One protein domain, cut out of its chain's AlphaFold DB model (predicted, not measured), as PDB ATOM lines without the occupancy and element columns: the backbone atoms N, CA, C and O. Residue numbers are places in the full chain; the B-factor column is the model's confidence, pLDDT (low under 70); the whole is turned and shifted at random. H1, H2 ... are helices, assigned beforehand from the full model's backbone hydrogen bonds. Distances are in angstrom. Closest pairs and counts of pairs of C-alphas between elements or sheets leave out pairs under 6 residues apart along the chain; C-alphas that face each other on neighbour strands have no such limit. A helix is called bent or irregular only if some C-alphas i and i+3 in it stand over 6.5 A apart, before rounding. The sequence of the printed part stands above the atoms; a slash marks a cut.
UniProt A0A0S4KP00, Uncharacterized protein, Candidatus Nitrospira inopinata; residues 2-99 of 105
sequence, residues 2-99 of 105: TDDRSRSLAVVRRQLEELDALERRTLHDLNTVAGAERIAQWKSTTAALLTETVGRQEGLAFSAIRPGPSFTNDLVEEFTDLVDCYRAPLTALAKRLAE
ATOM      1  N   THR A   2     108.577  50.989 137.285       60.62
ATOM      2  CA  THR A   2     108.150  52.412 137.292       60.62
ATOM      3  C   THR A   2     109.313  53.378 137.568       60.62
ATOM      4  O   THR A   2     109.419  54.414 136.911       60.62
ATOM      5  N   ASP A   3     110.235  53.002 138.463       71.44
ATOM      6  CA  ASP A   3     111.467  53.756 138.744       71.44
ATOM      7  C   ASP A   3     112.420  53.806 137.549       71.44
ATOM      8  O   ASP A   3     112.920  54.876 137.203       71.44
ATOM      9  N   ASP A   4     112.604  52.676 136.858       80.81
ATOM     10  CA  ASP A   4     113.473  52.601 135.677       80.81
ATOM     11  C   ASP A   4     112.982  53.544 134.579       80.81
ATOM     12  O   ASP A   4     113.759  54.316 134.033       80.81
ATOM     13  N   ARG A   5     111.667  53.573 134.327       84.44
ATOM     14  CA  ARG A   5     111.065  54.463 133.327       84.44
ATOM     15  C   ARG A   5     111.141  55.933 133.724       84.44
ATOM     16  O   ARG A   5     111.408  56.779 132.872       84.44
ATOM     17  N   SER A   6     110.902  56.243 134.996       89.62
ATOM     18  CA  SER A   6     111.015  57.612 135.512       89.62
ATOM     19  C   SER A   6     112.447  58.123 135.361       89.62
ATOM     20  O   SER A   6     112.661  59.251 134.912       89.62
ATOM     21  N   ARG A   7     113.434  57.257 135.623       92.06
ATOM     22  CA  ARG A   7     114.851  57.516 135.366       92.06
ATOM     23  C   ARG A   7     115.137  57.706 133.874       92.06
ATOM     24  O   ARG A   7     115.777  58.696 133.526       92.06
ATOM     25  N   SER A   8     114.646  56.829 132.994       93.69
ATOM     26  CA  SER A   8     114.795  56.972 131.537       93.69
ATOM     27  C   SER A   8     114.231  58.308 131.041       93.69
ATOM     28  O   SER A   8     114.883  59.019 130.282       93.69
ATOM     29  N   LEU A   9     113.034  58.690 131.498       95.38
ATOM     30  CA  LEU A   9     112.395  59.950 131.116       95.38
ATOM     31  C   LEU A   9     113.188  61.166 131.614       95.38
ATOM     32  O   LEU A   9     113.367  62.123 130.863       95.38
ATOM     33  N   ALA A  10     113.674  61.130 132.858       95.62
ATOM     34  CA  ALA A  10     114.506  62.192 133.417       95.62
ATOM     35  C   ALA A  10     115.810  62.365 132.625       95.62
ATOM     36  O   ALA A  10     116.200  63.489 132.317       95.62
ATOM     37  N   VAL A  11     116.440  61.256 132.232       96.19
ATOM     38  CA  VAL A  11     117.629  61.256 131.375       96.19
ATOM     39  C   VAL A  11     117.334  61.915 130.031       96.19
ATOM     40  O   VAL A  11     118.036  62.848 129.655       96.19
ATOM     41  N   VAL A  12     116.275  61.502 129.328       97.12
ATOM     42  CA  VAL A  12     115.935  62.076 128.013       97.12
ATOM     43  C   VAL A  12     115.634  63.576 128.115       97.12
ATOM     44  O   VAL A  12     116.102  64.349 127.281       97.12
ATOM     45  N   ARG A  13     114.907  64.011 129.152       97.50
ATOM     46  CA  ARG A  13     114.622  65.437 129.395       97.50
ATOM     47  C   ARG A  13     115.889  66.246 129.642       97.50
ATOM     48  O   ARG A  13     116.065  67.288 129.026       97.50
ATOM     49  N   ARG A  14     116.805  65.726 130.458       97.94
ATOM     50  CA  ARG A  14     118.102  66.365 130.685       97.94
ATOM     51  C   ARG A  14     118.903  66.509 129.390       97.94
ATOM     52  O   ARG A  14     119.536  67.532 129.178       97.94
ATOM     53  N   GLN A  15     118.875  65.504 128.515       98.06
ATOM     54  CA  GLN A  15     119.576  65.586 127.231       98.06
ATOM     55  C   GLN A  15     118.960  66.638 126.295       98.06
ATOM     56  O   GLN A  15     119.706  67.302 125.583       98.06
ATOM     57  N   LEU A  16     117.638  66.847 126.334       98.31
ATOM     58  CA  LEU A  16     116.981  67.964 125.638       98.31
ATOM     59  C   LEU A  16     117.425  69.325 126.197       98.31
ATOM     60  O   LEU A  16     117.773  70.215 125.431       98.31
ATOM     61  N   GLU A  17     117.483  69.473 127.522       98.25
ATOM     62  CA  GLU A  17     117.939  70.715 128.166       98.25
ATOM     63  C   GLU A  17     119.405  71.039 127.837       98.25
ATOM     64  O   GLU A  17     119.750  72.195 127.577       98.25
ATOM     65  N   GLU A  18     120.271  70.020 127.828       98.19
ATOM     66  CA  GLU A  18     121.675  70.147 127.427       98.19
ATOM     67  C   GLU A  18     121.796  70.550 125.949       98.19
ATOM     68  O   GLU A  18     122.573  71.452 125.630       98.19
ATOM     69  N   LEU A  19     120.987  69.959 125.062       98.12
ATOM     70  CA  LEU A  19     120.933  70.327 123.647       98.12
ATOM     71  C   LEU A  19     120.510  71.791 123.451       98.12
ATOM     72  O   LEU A  19     121.181  72.535 122.737       98.12
ATOM     73  N   ASP A  20     119.460  72.237 124.143       98.19
ATOM     74  CA  ASP A  20     118.991  73.624 124.073       98.19
ATOM     75  C   ASP A  20     120.039  74.611 124.622       98.19
ATOM     76  O   ASP A  20     120.166  75.742 124.150       98.19
ATOM     77  N   ALA A  21     120.809  74.209 125.638       98.19
ATOM     78  CA  ALA A  21     121.896  75.027 126.167       98.19
ATOM     79  C   ALA A  21     123.058  75.159 125.170       98.19
ATOM     80  O   ALA A  21     123.627  76.247 125.040       98.19
ATOM     81  N   LEU A  22     123.394  74.079 124.456       97.94
ATOM     82  CA  LEU A  22     124.386  74.108 123.383       97.94
ATOM     83  C   LEU A  22     123.940  75.020 122.245       97.94
ATOM     84  O   LEU A  22     124.738  75.841 121.793       97.94
ATOM     85  N   GLU A  23     122.676  74.921 121.834       97.56
ATOM     86  CA  GLU A  23     122.115  75.773 120.793       97.56
ATOM     87  C   GLU A  23     122.187  77.249 121.188       97.56
ATOM     88  O   GLU A  23     122.829  78.036 120.499       97.56
ATOM     89  N   ARG A  24     121.638  77.621 122.354       97.88
ATOM     90  CA  ARG A  24     121.676  79.009 122.845       97.88
ATOM     91  C   ARG A  24     123.094  79.567 122.932       97.88
ATOM     92  O   ARG A  24     123.316  80.723 122.585       97.88
ATOM     93  N   ARG A  25     124.054  78.763 123.401       97.44
ATOM     94  CA  ARG A  25     125.460  79.177 123.480       97.44
ATOM     95  C   ARG A  25     126.028  79.464 122.093       97.44
ATOM     96  O   ARG A  25     126.671  80.494 121.924       97.44
ATOM     97  N   THR A  26     125.784  78.577 121.133       97.00
ATOM     98  CA  THR A  26     126.256  78.741 119.754       97.00
ATOM     99  C   THR A  26     125.597  79.934 119.067       97.00
ATOM    100  O   THR A  26     126.263  80.680 118.364       97.00
ATOM    101  N   LEU A  27     124.306  80.178 119.304       96.25
ATOM    102  CA  LEU A  27     123.615  81.350 118.759       96.25
ATOM    103  C   LEU A  27     124.091  82.664 119.394       96.25
ATOM    104  O   LEU A  27     124.042  83.710 118.757       96.25
ATOM    105  N   HIS A  28     124.572  82.619 120.637       96.56
ATOM    106  CA  HIS A  28     125.157  83.779 121.304       96.56
ATOM    107  C   HIS A  28     126.585  84.076 120.821       96.56
ATOM    108  O   HIS A  28     126.943  85.237 120.646       96.56
ATOM    109  N   ASP A  29     127.425  83.049 120.660       95.31
ATOM    110  CA  ASP A  29     128.823  83.211 120.231       95.31
ATOM    111  C   ASP A  29     129.008  83.209 118.700       95.31
ATOM    112  O   ASP A  29     130.089  83.556 118.221       95.31
ATOM    113  N   LEU A  30     127.957  82.853 117.949       94.81
ATOM    114  CA  LEU A  30     127.912  82.677 116.491       94.81
ATOM    115  C   LEU A  30     129.001  81.740 115.943       94.81
ATOM    116  O   LEU A  30     129.317  81.757 114.754       94.81
ATOM    117  N   ASN A  31     129.575  80.891 116.795       95.12
ATOM    118  CA  ASN A  31     130.627  79.959 116.424       95.12
ATOM    119  C   ASN A  31     130.022  78.591 116.101       95.12
ATOM    120  O   ASN A  31     130.101  77.641 116.884       95.12
ATOM    121  N   THR A  32     129.406  78.498 114.924       93.62
ATOM    122  CA  THR A  32     128.686  77.309 114.443       93.62
ATOM    123  C   THR A  32     129.599  76.103 114.233       93.62
ATOM    124  O   THR A  32     129.172  74.975 114.466       93.62
ATOM    125  N   VAL A  33     130.880  76.320 113.910       92.81
ATOM    126  CA  VAL A  33     131.893  75.255 113.815       92.81
ATOM    127  C   VAL A  33     132.126  74.611 115.184       92.81
ATOM    128  O   VAL A  33     131.923  73.407 115.343       92.81
ATOM    129  N   ALA A  34     132.468  75.408 116.202       94.56
ATOM    130  CA  ALA A  34     132.634  74.891 117.562       94.56
ATOM    131  C   ALA A  34     131.308  74.358 118.131       94.56
ATOM    132  O   ALA A  34     131.296  73.430 118.939       94.56
ATOM    133  N   GLY A  35     130.180  74.942 117.722       96.56
ATOM    134  CA  GLY A  35     128.845  74.437 118.019       96.56
ATOM    135  C   GLY A  35     128.644  73.016 117.499       96.56
ATOM    136  O   GLY A  35     128.266  72.138 118.273       96.56
ATOM    137  N   ALA A  36     128.935  72.765 116.222       94.44
ATOM    138  CA  ALA A  36     128.790  71.454 115.596       94.44
ATOM    139  C   ALA A  36     129.679  70.390 116.261       94.44
ATOM    140  O   ALA A  36     129.229  69.267 116.493       94.44
ATOM    141  N   GLU A  37     130.907  70.745 116.653       96.19
ATOM    142  CA  GLU A  37     131.792  69.856 117.418       96.19
ATOM    143  C   GLU A  37     131.196  69.482 118.782       96.19
ATOM    144  O   GLU A  37     131.162  68.303 119.150       96.19
ATOM    145  N   ARG A  38     130.658  70.465 119.516       97.50
ATOM    146  CA  ARG A  38     129.969  70.219 120.793       97.50
ATOM    147  C   ARG A  38     128.754  69.310 120.605       97.50
ATOM    148  O   ARG A  38     128.556  68.408 121.416       97.50
ATOM    149  N   ILE A  39     127.974  69.507 119.539       97.00
ATOM    150  CA  ILE A  39     126.835  68.643 119.197       97.00
ATOM    151  C   ILE A  39     127.302  67.220 118.880       97.00
ATOM    152  O   ILE A  39     126.687  66.264 119.347       97.00
ATOM    153  N   ALA A  40     128.398  67.045 118.138       95.38
ATOM    154  CA  ALA A  40     128.938  65.723 117.827       95.38
ATOM    155  C   ALA A  40     129.395  64.974 119.091       95.38
ATOM    156  O   ALA A  40     129.090  63.788 119.257       95.38
ATOM    157  N   GLN A  41     130.079  65.669 120.006       97.00
ATOM    158  CA  GLN A  41     130.479  65.107 121.293       97.00
ATOM    159  C   GLN A  41     129.259  64.744 122.144       97.00
ATOM    160  O   GLN A  41     129.154  63.607 122.609       97.00
ATOM    161  N   TRP A  42     128.320  65.684 122.292       98.00
ATOM    162  CA  TRP A  42     127.067  65.475 123.011       98.00
ATOM    163  C   TRP A  42     126.310  64.265 122.457       98.00
ATOM    164  O   TRP A  42     126.015  63.349 123.217       98.00
ATOM    165  N   LYS A  43     126.123  64.166 121.134       96.94
ATOM    166  CA  LYS A  43     125.444  63.041 120.471       96.94
ATOM    167  C   LYS A  43     126.049  61.692 120.865       96.94
ATOM    168  O   LYS A  43     125.309  60.746 121.139       96.94
ATOM    169  N   SER A  44     127.378  61.586 120.864       96.38
ATOM    170  CA  SER A  44     128.081  60.348 121.219       96.38
ATOM    171  C   SER A  44     127.788  59.939 122.666       96.38
ATOM    172  O   SER A  44     127.393  58.800 122.932       96.38
ATOM    173  N   THR A  45     127.886  60.893 123.597       97.12
ATOM    174  CA  THR A  45     127.565  60.678 125.013       97.12
ATOM    175  C   THR A  45     126.091  60.326 125.215       97.12
ATOM    176  O   THR A  45     125.782  59.366 125.922       97.12
ATOM    177  N   THR A  46     125.175  61.035 124.555       97.69
ATOM    178  CA  THR A  46     123.736  60.765 124.611       97.69
ATOM    179  C   THR A  46     123.410  59.365 124.094       97.69
ATOM    180  O   THR A  46     122.640  58.652 124.728       97.69
ATOM    181  N   ALA A  47     124.009  58.920 122.985       97.12
ATOM    182  CA  ALA A  47     123.765  57.583 122.437       97.12
ATOM    183  C   ALA A  47     124.160  56.461 123.415       97.12
ATOM    184  O   ALA A  47     123.417  55.485 123.581       97.12
ATOM    185  N   ALA A  48     125.306  56.608 124.089       96.88
ATOM    186  CA  ALA A  48     125.736  55.683 125.134       96.88
ATOM    187  C   ALA A  48     124.762  55.702 126.322       96.88
ATOM    188  O   ALA A  48     124.272  54.657 126.747       96.88
ATOM    189  N   LEU A  49     124.378  56.893 126.783       96.31
ATOM    190  CA  LEU A  49     123.457  57.048 127.904       96.31
ATOM    191  C   LEU A  49     122.065  56.462 127.609       96.31
ATOM    192  O   LEU A  49     121.473  55.804 128.465       96.31
ATOM    193  N   LEU A  50     121.541  56.644 126.393       96.31
ATOM    194  CA  LEU A  50     120.277  56.040 125.955       96.31
ATOM    195  C   LEU A  50     120.367  54.511 125.894       96.31
ATOM    196  O   LEU A  50     119.421  53.834 126.297       96.31
ATOM    197  N   THR A  51     121.505  53.969 125.449       95.69
ATOM    198  CA  THR A  51     121.767  52.518 125.440       95.69
ATOM    199  C   THR A  51     121.650  51.926 126.841       95.69
ATOM    200  O   THR A  51     121.023  50.883 127.017       95.69
ATOM    201  N   GLU A  52     122.232  52.602 127.831       94.62
ATOM    202  CA  GLU A  52     122.265  52.147 129.223       94.62
ATOM    203  C   GLU A  52     120.928  52.320 129.948       94.62
ATOM    204  O   GLU A  52     120.562  51.495 130.783       94.62
ATOM    205  N   THR A  53     120.210  53.410 129.671       93.81
ATOM    206  CA  THR A  53     119.067  53.835 130.500       93.81
ATOM    207  C   THR A  53     117.709  53.562 129.879       93.81
ATOM    208  O   THR A  53     116.730  53.443 130.613       93.81
ATOM    209  N   VAL A  54     117.619  53.496 128.553       93.38
ATOM    210  CA  VAL A  54     116.362  53.263 127.828       93.38
ATOM    211  C   VAL A  54     116.383  51.885 127.188       93.38
ATOM    212  O   VAL A  54     115.447  51.107 127.355       93.38
ATOM    213  N   GLY A  55     117.472  51.580 126.489       93.50
ATOM    214  CA  GLY A  55     117.641  50.322 125.792       93.50
ATOM    215  C   GLY A  55     118.618  50.432 124.632       93.50
ATOM    216  O   GLY A  55     118.805  51.484 124.013       93.50
ATOM    217  N   ARG A  56     119.235  49.296 124.298       93.44
ATOM    218  CA  ARG A  56     120.208  49.198 123.204       93.44
ATOM    219  C   ARG A  56     119.628  49.612 121.853       93.44
ATOM    220  O   ARG A  56     120.344  50.194 121.044       93.44
ATOM    221  N   GLN A  57     118.357  49.313 121.597       93.94
ATOM    222  CA  GLN A  57     117.713  49.658 120.332       93.94
ATOM    223  C   GLN A  57     117.590  51.178 120.165       93.94
ATOM    224  O   GLN A  57     117.906  51.699 119.097       93.94
ATOM    225  N   GLU A  58     117.201  51.894 121.217       94.06
ATOM    226  CA  GLU A  58     117.065  53.348 121.223       94.06
ATOM    227  C   GLU A  58     118.412  54.049 121.048       94.06
ATOM    228  O   GLU A  58     118.517  54.975 120.244       94.06
ATOM    229  N   GLY A  59     119.455  53.582 121.741       94.19
ATOM    230  CA  GLY A  59     120.805  54.123 121.572       94.19
ATOM    231  C   GLY A  59     121.357  53.921 120.158       94.19
ATOM    232  O   GLY A  59     121.899  54.856 119.563       94.19
ATOM    233  N   LEU A  60     121.147  52.738 119.567       94.25
ATOM    234  CA  LEU A  60     121.522  52.466 118.176       94.25
ATOM    235  C   LEU A  60     120.743  53.347 117.193       94.25
ATOM    236  O   LEU A  60     121.362  53.986 116.342       94.25
ATOM    237  N   ALA A  61     119.418  53.438 117.341       94.62
ATOM    238  CA  ALA A  61     118.576  54.279 116.492       94.62
ATOM    239  C   ALA A  61     118.999  55.755 116.551       94.62
ATOM    240  O   ALA A  61     119.094  56.410 115.515       94.62
ATOM    241  N   PHE A  62     119.317  56.263 117.744       95.75
ATOM    242  CA  PHE A  62     119.787  57.634 117.921       95.75
ATOM    243  C   PHE A  62     121.182  57.857 117.312       95.75
ATOM    244  O   PHE A  62     121.403  58.830 116.592       95.75
ATOM    245  N   SER A  63     122.129  56.936 117.526       94.19
ATOM    246  CA  SER A  63     123.475  57.050 116.938       94.19
ATOM    247  C   SER A  63     123.460  57.071 115.403       94.19
ATOM    248  O   SER A  63     124.280  57.757 114.780       94.19
ATOM    249  N   ALA A  64     122.488  56.378 114.800       94.25
ATOM    250  CA  ALA A  64     122.306  56.279 113.360       94.25
ATOM    251  C   ALA A  64     121.759  57.560 112.708       94.25
ATOM    252  O   ALA A  64     121.798  57.657 111.482       94.25
ATOM    253  N   ILE A  65     121.300  58.551 113.487       92.81
ATOM    254  CA  ILE A  65     120.860  59.847 112.954       92.81
ATOM    255  C   ILE A  65     122.025  60.496 112.207       92.81
ATOM    256  O   ILE A  65     123.080  60.784 112.786       92.81
ATOM    257  N   ARG A  66     121.828  60.725 110.912       85.06
ATOM    258  CA  ARG A  66     122.744  61.467 110.051       85.06
ATOM    259  C   ARG A  66     121.991  62.679 109.510       85.06
ATOM    260  O   ARG A  66     121.086  62.479 108.702       85.06
ATOM    261  N   PRO A  67     122.333  63.893 109.967       81.38
ATOM    262  CA  PRO A  67     121.869  65.117 109.330       81.38
ATOM    263  C   PRO A  67     122.213  65.063 107.839       81.38
ATOM    264  O   PRO A  67     123.282  64.566 107.465       81.38
ATOM    265  N   GLY A  68     121.276  65.493 106.997       74.19
ATOM    266  CA  GLY A  68     121.502  65.576 105.558       74.19
ATOM    267  C   GLY A  68     122.592  66.598 105.217       74.19
ATOM    268  O   GLY A  68     122.996  67.376 106.080       74.19
ATOM    269  N   PRO A  69     123.093  66.599 103.970       68.38
ATOM    270  CA  PRO A  69     123.945  67.683 103.500       68.38
ATOM    271  C   PRO A  69     123.220  69.024 103.660       68.38
ATOM    272  O   PRO A  69     122.044  69.132 103.312       68.38
ATOM    273  N   SER A  70     123.927  70.024 104.180       64.38
ATOM    274  CA  SER A  70     123.420  71.388 104.228       64.38
ATOM    275  C   SER A  70     123.488  72.035 102.849       64.38
ATOM    276  O   SER A  70     124.461  71.859 102.111       64.38
ATOM    277  N   PHE A  71     122.434  72.765 102.496       61.94
ATOM    278  CA  PHE A  71     122.324  73.473 101.217       61.94
ATOM    279  C   PHE A  71     122.055  74.970 101.389       61.94
ATOM    280  O   PHE A  71     121.942  75.688 100.393       61.94
ATOM    281  N   THR A  72     121.922  75.443 102.627       66.31
ATOM    282  CA  THR A  72     121.692  76.851 102.928       66.31
ATOM    283  C   THR A  72     123.048  77.531 103.064       66.31
ATOM    284  O   THR A  72     123.965  77.009 103.673       66.31
ATOM    285  N   ASN A  73     123.230  78.710 102.474       79.94
ATOM    286  CA  ASN A  73     124.492  79.454 102.614       79.94
ATOM    287  C   ASN A  73     124.579  80.176 103.983       79.94
ATOM    288  O   ASN A  73     125.347  81.126 104.140       79.94
ATOM    289  N   ASP A  74     123.737  79.771 104.942       89.38
ATOM    290  CA  ASP A  74     123.546  80.368 106.261       89.38
ATOM    291  C   ASP A  74     123.935  79.354 107.340       89.38
ATOM    292  O   ASP A  74     123.177  78.456 107.697       89.38
ATOM    293  N   LEU A  75     125.131  79.535 107.896       90.50
ATOM    294  CA  LEU A  75     125.694  78.637 108.901       90.50
ATOM    295  C   LEU A  75     124.861  78.557 110.190       90.50
ATOM    296  O   LEU A  75     124.969  77.570 110.918       90.50
ATOM    297  N   VAL A  76     124.089  79.599 110.514       93.06
ATOM    298  CA  VAL A  76     123.218  79.597 111.694       93.06
ATOM    299  C   VAL A  76     122.013  78.707 111.430       93.06
ATOM    300  O   VAL A  76     121.714  77.862 112.270       93.06
ATOM    301  N   GLU A  77     121.387  78.848 110.260       92.00
ATOM    302  CA  GLU A  77     120.281  77.988 109.819       92.00
ATOM    303  C   GLU A  77     120.719  76.517 109.758       92.00
ATOM    304  O   GLU A  77     120.081  75.651 110.358       92.00
ATOM    305  N   GLU A  78     121.876  76.238 109.144       92.38
ATOM    306  CA  GLU A  78     122.449  74.887 109.093       92.38
ATOM    307  C   GLU A  78     122.661  74.289 110.492       92.38
ATOM    308  O   GLU A  78     122.424  73.101 110.733       92.38
ATOM    309  N   PHE A  79     123.129  75.107 111.434       93.62
ATOM    310  CA  PHE A  79     123.356  74.666 112.801       93.62
ATOM    311  C   PHE A  79     122.039  74.422 113.554       93.62
ATOM    312  O   PHE A  79     121.941  73.445 114.299       93.62
ATOM    313  N   THR A  80     121.017  75.260 113.366       93.62
ATOM    314  CA  THR A  80     119.695  75.022 113.967       93.62
ATOM    315  C   THR A  80     119.030  73.771 113.394       93.62
ATOM    316  O   THR A  80     118.511  72.955 114.156       93.62
ATOM    317  N   ASP A  81     119.165  73.524 112.088       92.62
ATOM    318  CA  ASP A  81     118.676  72.300 111.443       92.62
ATOM    319  C   ASP A  81     119.375  71.048 111.997       92.62
ATOM    320  O   ASP A  81     118.747  70.012 112.259       92.62
ATOM    321  N   LEU A  82     120.688  71.144 112.234       93.44
ATOM    322  CA  LEU A  82     121.466  70.099 112.896       93.44
ATOM    323  C   LEU A  82     120.925  69.798 114.301       93.44
ATOM    324  O   LEU A  82     120.808  68.627 114.672       93.44
ATOM    325  N   VAL A  83     120.608  70.827 115.090       95.75
ATOM    326  CA  VAL A  83     120.026  70.671 116.432       95.75
ATOM    327  C   VAL A  83     118.661  69.984 116.348       95.75
ATOM    328  O   VAL A  83     118.404  69.018 117.079       95.75
ATOM    329  N   ASP A  84     117.811  70.409 115.417       94.75
ATOM    330  CA  ASP A  84     116.460  69.875 115.256       94.75
ATOM    331  C   ASP A  84     116.437  68.399 114.838       94.75
ATOM    332  O   ASP A  84     115.593  67.632 115.327       94.75
ATOM    333  N   CYS A  85     117.431  67.950 114.060       94.44
ATOM    334  CA  CYS A  85     117.629  66.533 113.734       94.44
ATOM    335  C   CYS A  85     117.728  65.633 114.981       94.44
ATOM    336  O   CYS A  85     117.336  64.464 114.929       94.44
ATOM    337  N   TYR A  86     118.234  66.149 116.108       96.19
ATOM    338  CA  TYR A  86     118.345  65.399 117.365       96.19
ATOM    339  C   TYR A  86     117.218  65.713 118.356       96.19
ATOM    340  O   TYR A  86     116.759  64.814 119.070       96.19
ATOM    341  N   ARG A  87     116.729  66.958 118.380       97.25
ATOM    342  CA  ARG A  87     115.621  67.387 119.246       97.25
ATOM    343  C   ARG A  87     114.342  66.607 118.954       97.25
ATOM    344  O   ARG A  87     113.680  66.141 119.888       97.25
ATOM    345  N   ALA A  88     114.000  66.425 117.677       95.62
ATOM    346  CA  ALA A  88     112.783  65.728 117.265       95.62
ATOM    347  C   ALA A  88     112.699  64.275 117.795       95.62
ATOM    348  O   ALA A  88     111.724  63.951 118.489       95.62
ATOM    349  N   PRO A  89     113.693  63.391 117.566       94.88
ATOM    350  CA  PRO A  89     113.646  62.020 118.073       94.88
ATOM    351  C   PRO A  89     113.705  61.927 119.605       94.88
ATOM    352  O   PRO A  89     113.020  61.072 120.171       94.88
ATOM    353  N   LEU A  90     114.445  62.808 120.295       96.75
ATOM    354  CA  LEU A  90     114.456  62.848 121.767       96.75
ATOM    355  C   LEU A  90     113.103  63.281 122.339       96.75
ATOM    356  O   LEU A  90     112.608  62.674 123.288       96.75
ATOM    357  N   THR A  91     112.461  64.276 121.728       97.38
ATOM    358  CA  THR A  91     111.116  64.722 122.118       97.38
ATOM    359  C   THR A  91     110.093  63.607 121.923       97.38
ATOM    360  O   THR A  91     109.276  63.345 122.808       97.38
ATOM    361  N   ALA A  92     110.150  62.906 120.788       95.88
ATOM    362  CA  ALA A  92     109.293  61.755 120.530       95.88
ATOM    363  C   ALA A  92     109.532  60.633 121.554       95.88
ATOM    364  O   ALA A  92     108.575  60.041 122.055       95.88
ATOM    365  N   LEU A  93     110.791  60.362 121.913       95.00
ATOM    366  CA  LEU A  93     111.132  59.368 122.927       95.00
ATOM    367  C   LEU A  93     110.607  59.757 124.317       95.00
ATOM    368  O   LEU A  93     109.995  58.924 124.985       95.00
ATOM    369  N   ALA A  94     110.772  61.014 124.731       95.50
ATOM    370  CA  ALA A  94     110.249  61.515 126.000       95.50
ATOM    371  C   ALA A  94     108.722  61.360 126.092       95.50
ATOM    372  O   ALA A  94     108.210  60.922 127.123       95.50
ATOM    373  N   LYS A  95     107.996  61.664 125.005       94.81
ATOM    374  CA  LYS A  95     106.539  61.468 124.925       94.81
ATOM    375  C   LYS A  95     106.158  59.999 125.109       94.81
ATOM    376  O   LYS A  95     105.368  59.701 126.000       94.81
ATOM    377  N   ARG A  96     106.796  59.074 124.377       92.88
ATOM    378  CA  ARG A  96     106.538  57.624 124.515       92.88
ATOM    379  C   ARG A  96     106.782  57.116 125.939       92.88
ATOM    380  O   ARG A  96     105.989  56.336 126.471       92.88
ATOM    381  N   LEU A  97     107.869  57.569 126.569       91.44
ATOM    382  CA  LEU A  97     108.201  57.206 127.950       91.44
ATOM    383  C   LEU A  97     107.177  57.758 128.955       91.44
ATOM    384  O   LEU A  97     106.875  57.082 129.936       91.44
ATOM    385  N   ALA A  98     106.612  58.943 128.709       89.88
ATOM    386  CA  ALA A  98     105.583  59.540 129.560       89.88
ATOM    387  C   ALA A  98     104.197  58.887 129.375       89.88
ATOM    388  O   ALA A  98     103.518  58.597 130.358       89.88
ATOM    389  N   GLU A  99     103.784  58.615 128.135       86.06
ATOM    390  CA  GLU A  99     102.465  58.054 127.795       86.06
ATOM    391  C   GLU A  99     102.282  56.630 128.316       86.06
ATOM    392  O   GLU A  99     101.242  56.297 128.881       86.06
TER     393      GLU A  99
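This is residues 2 to 99 of the 105 residues of an uncharacterized protein of Candidatus Nitrospira inopinata (UniProt A0A0S4KP00). Three long helices, H1, H2 and H4, lie nearly side by side as an elongated bundle, their centres making a triangle, with H1 running one way and H2 and H4 running back. The short helix H3 folds back beside the later part of H2, away from H1, and the unnamed stretch 64 to 74 then leads along the bundle to the start of H4. The printed part has 98 residues with four named helices, in the order H1, H2, H3, H4, and no named strand; the class is all helix. The whole is compact, with a radius of gyration of the C-alphas of 13.9 A, and spans 46 by 24 by 22 A.

Find C-alpha 2 at (108.150, 52.412, 137.292); from there H1, residues 2 to 29, runs 40.8 A to C-alpha 29 at (128.823, 83.211, 120.231). Next look at H2, residues 32 to 53, which is 30.0 A long. H3 follows with residues 56 to 63. Then go to H4, residues 75 to 99, which runs 36.3 A to C-alpha 99 at (102.465, 58.054, 127.795). H4 has a kink of 26 degrees near residue 87; it is neither bent nor irregular, but only just: C-alphas 85 and 88 are 6.0 A apart.

Start from H1 in the bundle of H1, H2 and H4, three long helices at shallow tilts. H1 and H2 form a helical hairpin; they touch at a shallow tilt of 4 degrees, opposite ways, and their closest C-alphas, of Thr 26 and Gly 35, are 5.3 A apart. H1 also touches H4, opposite ways at a shallow tilt of 15 degrees, closest at the C-alphas of Leu 9 and Ala 94, 5.8 A apart. H2 is the hub, touching three helices. With residues 32 to 39 alone it touches residues 75 to 83 of H4, the same way at a shallow tilt of 17 degrees; the closest C-alphas, of Thr 32 and Phe 79, are 6.2 A apart. With residues 43 to 51 alone H2 touches H3, a second helical hairpin at a shallow tilt of 6 degrees, where the closest C-alphas, of Thr 51 and Gly 59, are 4.3 A apart. H3 and H4 are close but not clearly touching, with the C-alphas of Phe 62 and Pro 89 closest at 7.5 A. H1 and H3 are apart. In H1, H2 and H3 every O i to N i+4 pair is within hydrogen-bond range; in H4, 19 of 21 are.

Look for the two C-alphas farthest apart at Thr 2 and Asn 73, 46.9 A. The printed part has no cut. The links H1 to H2 and H2 to H3 are tight, and the link H3 to H4, 11 residues, is long. The mean pLDDT of the printed part is 92.5; residue 2 and residues 69 to 72 are under 70.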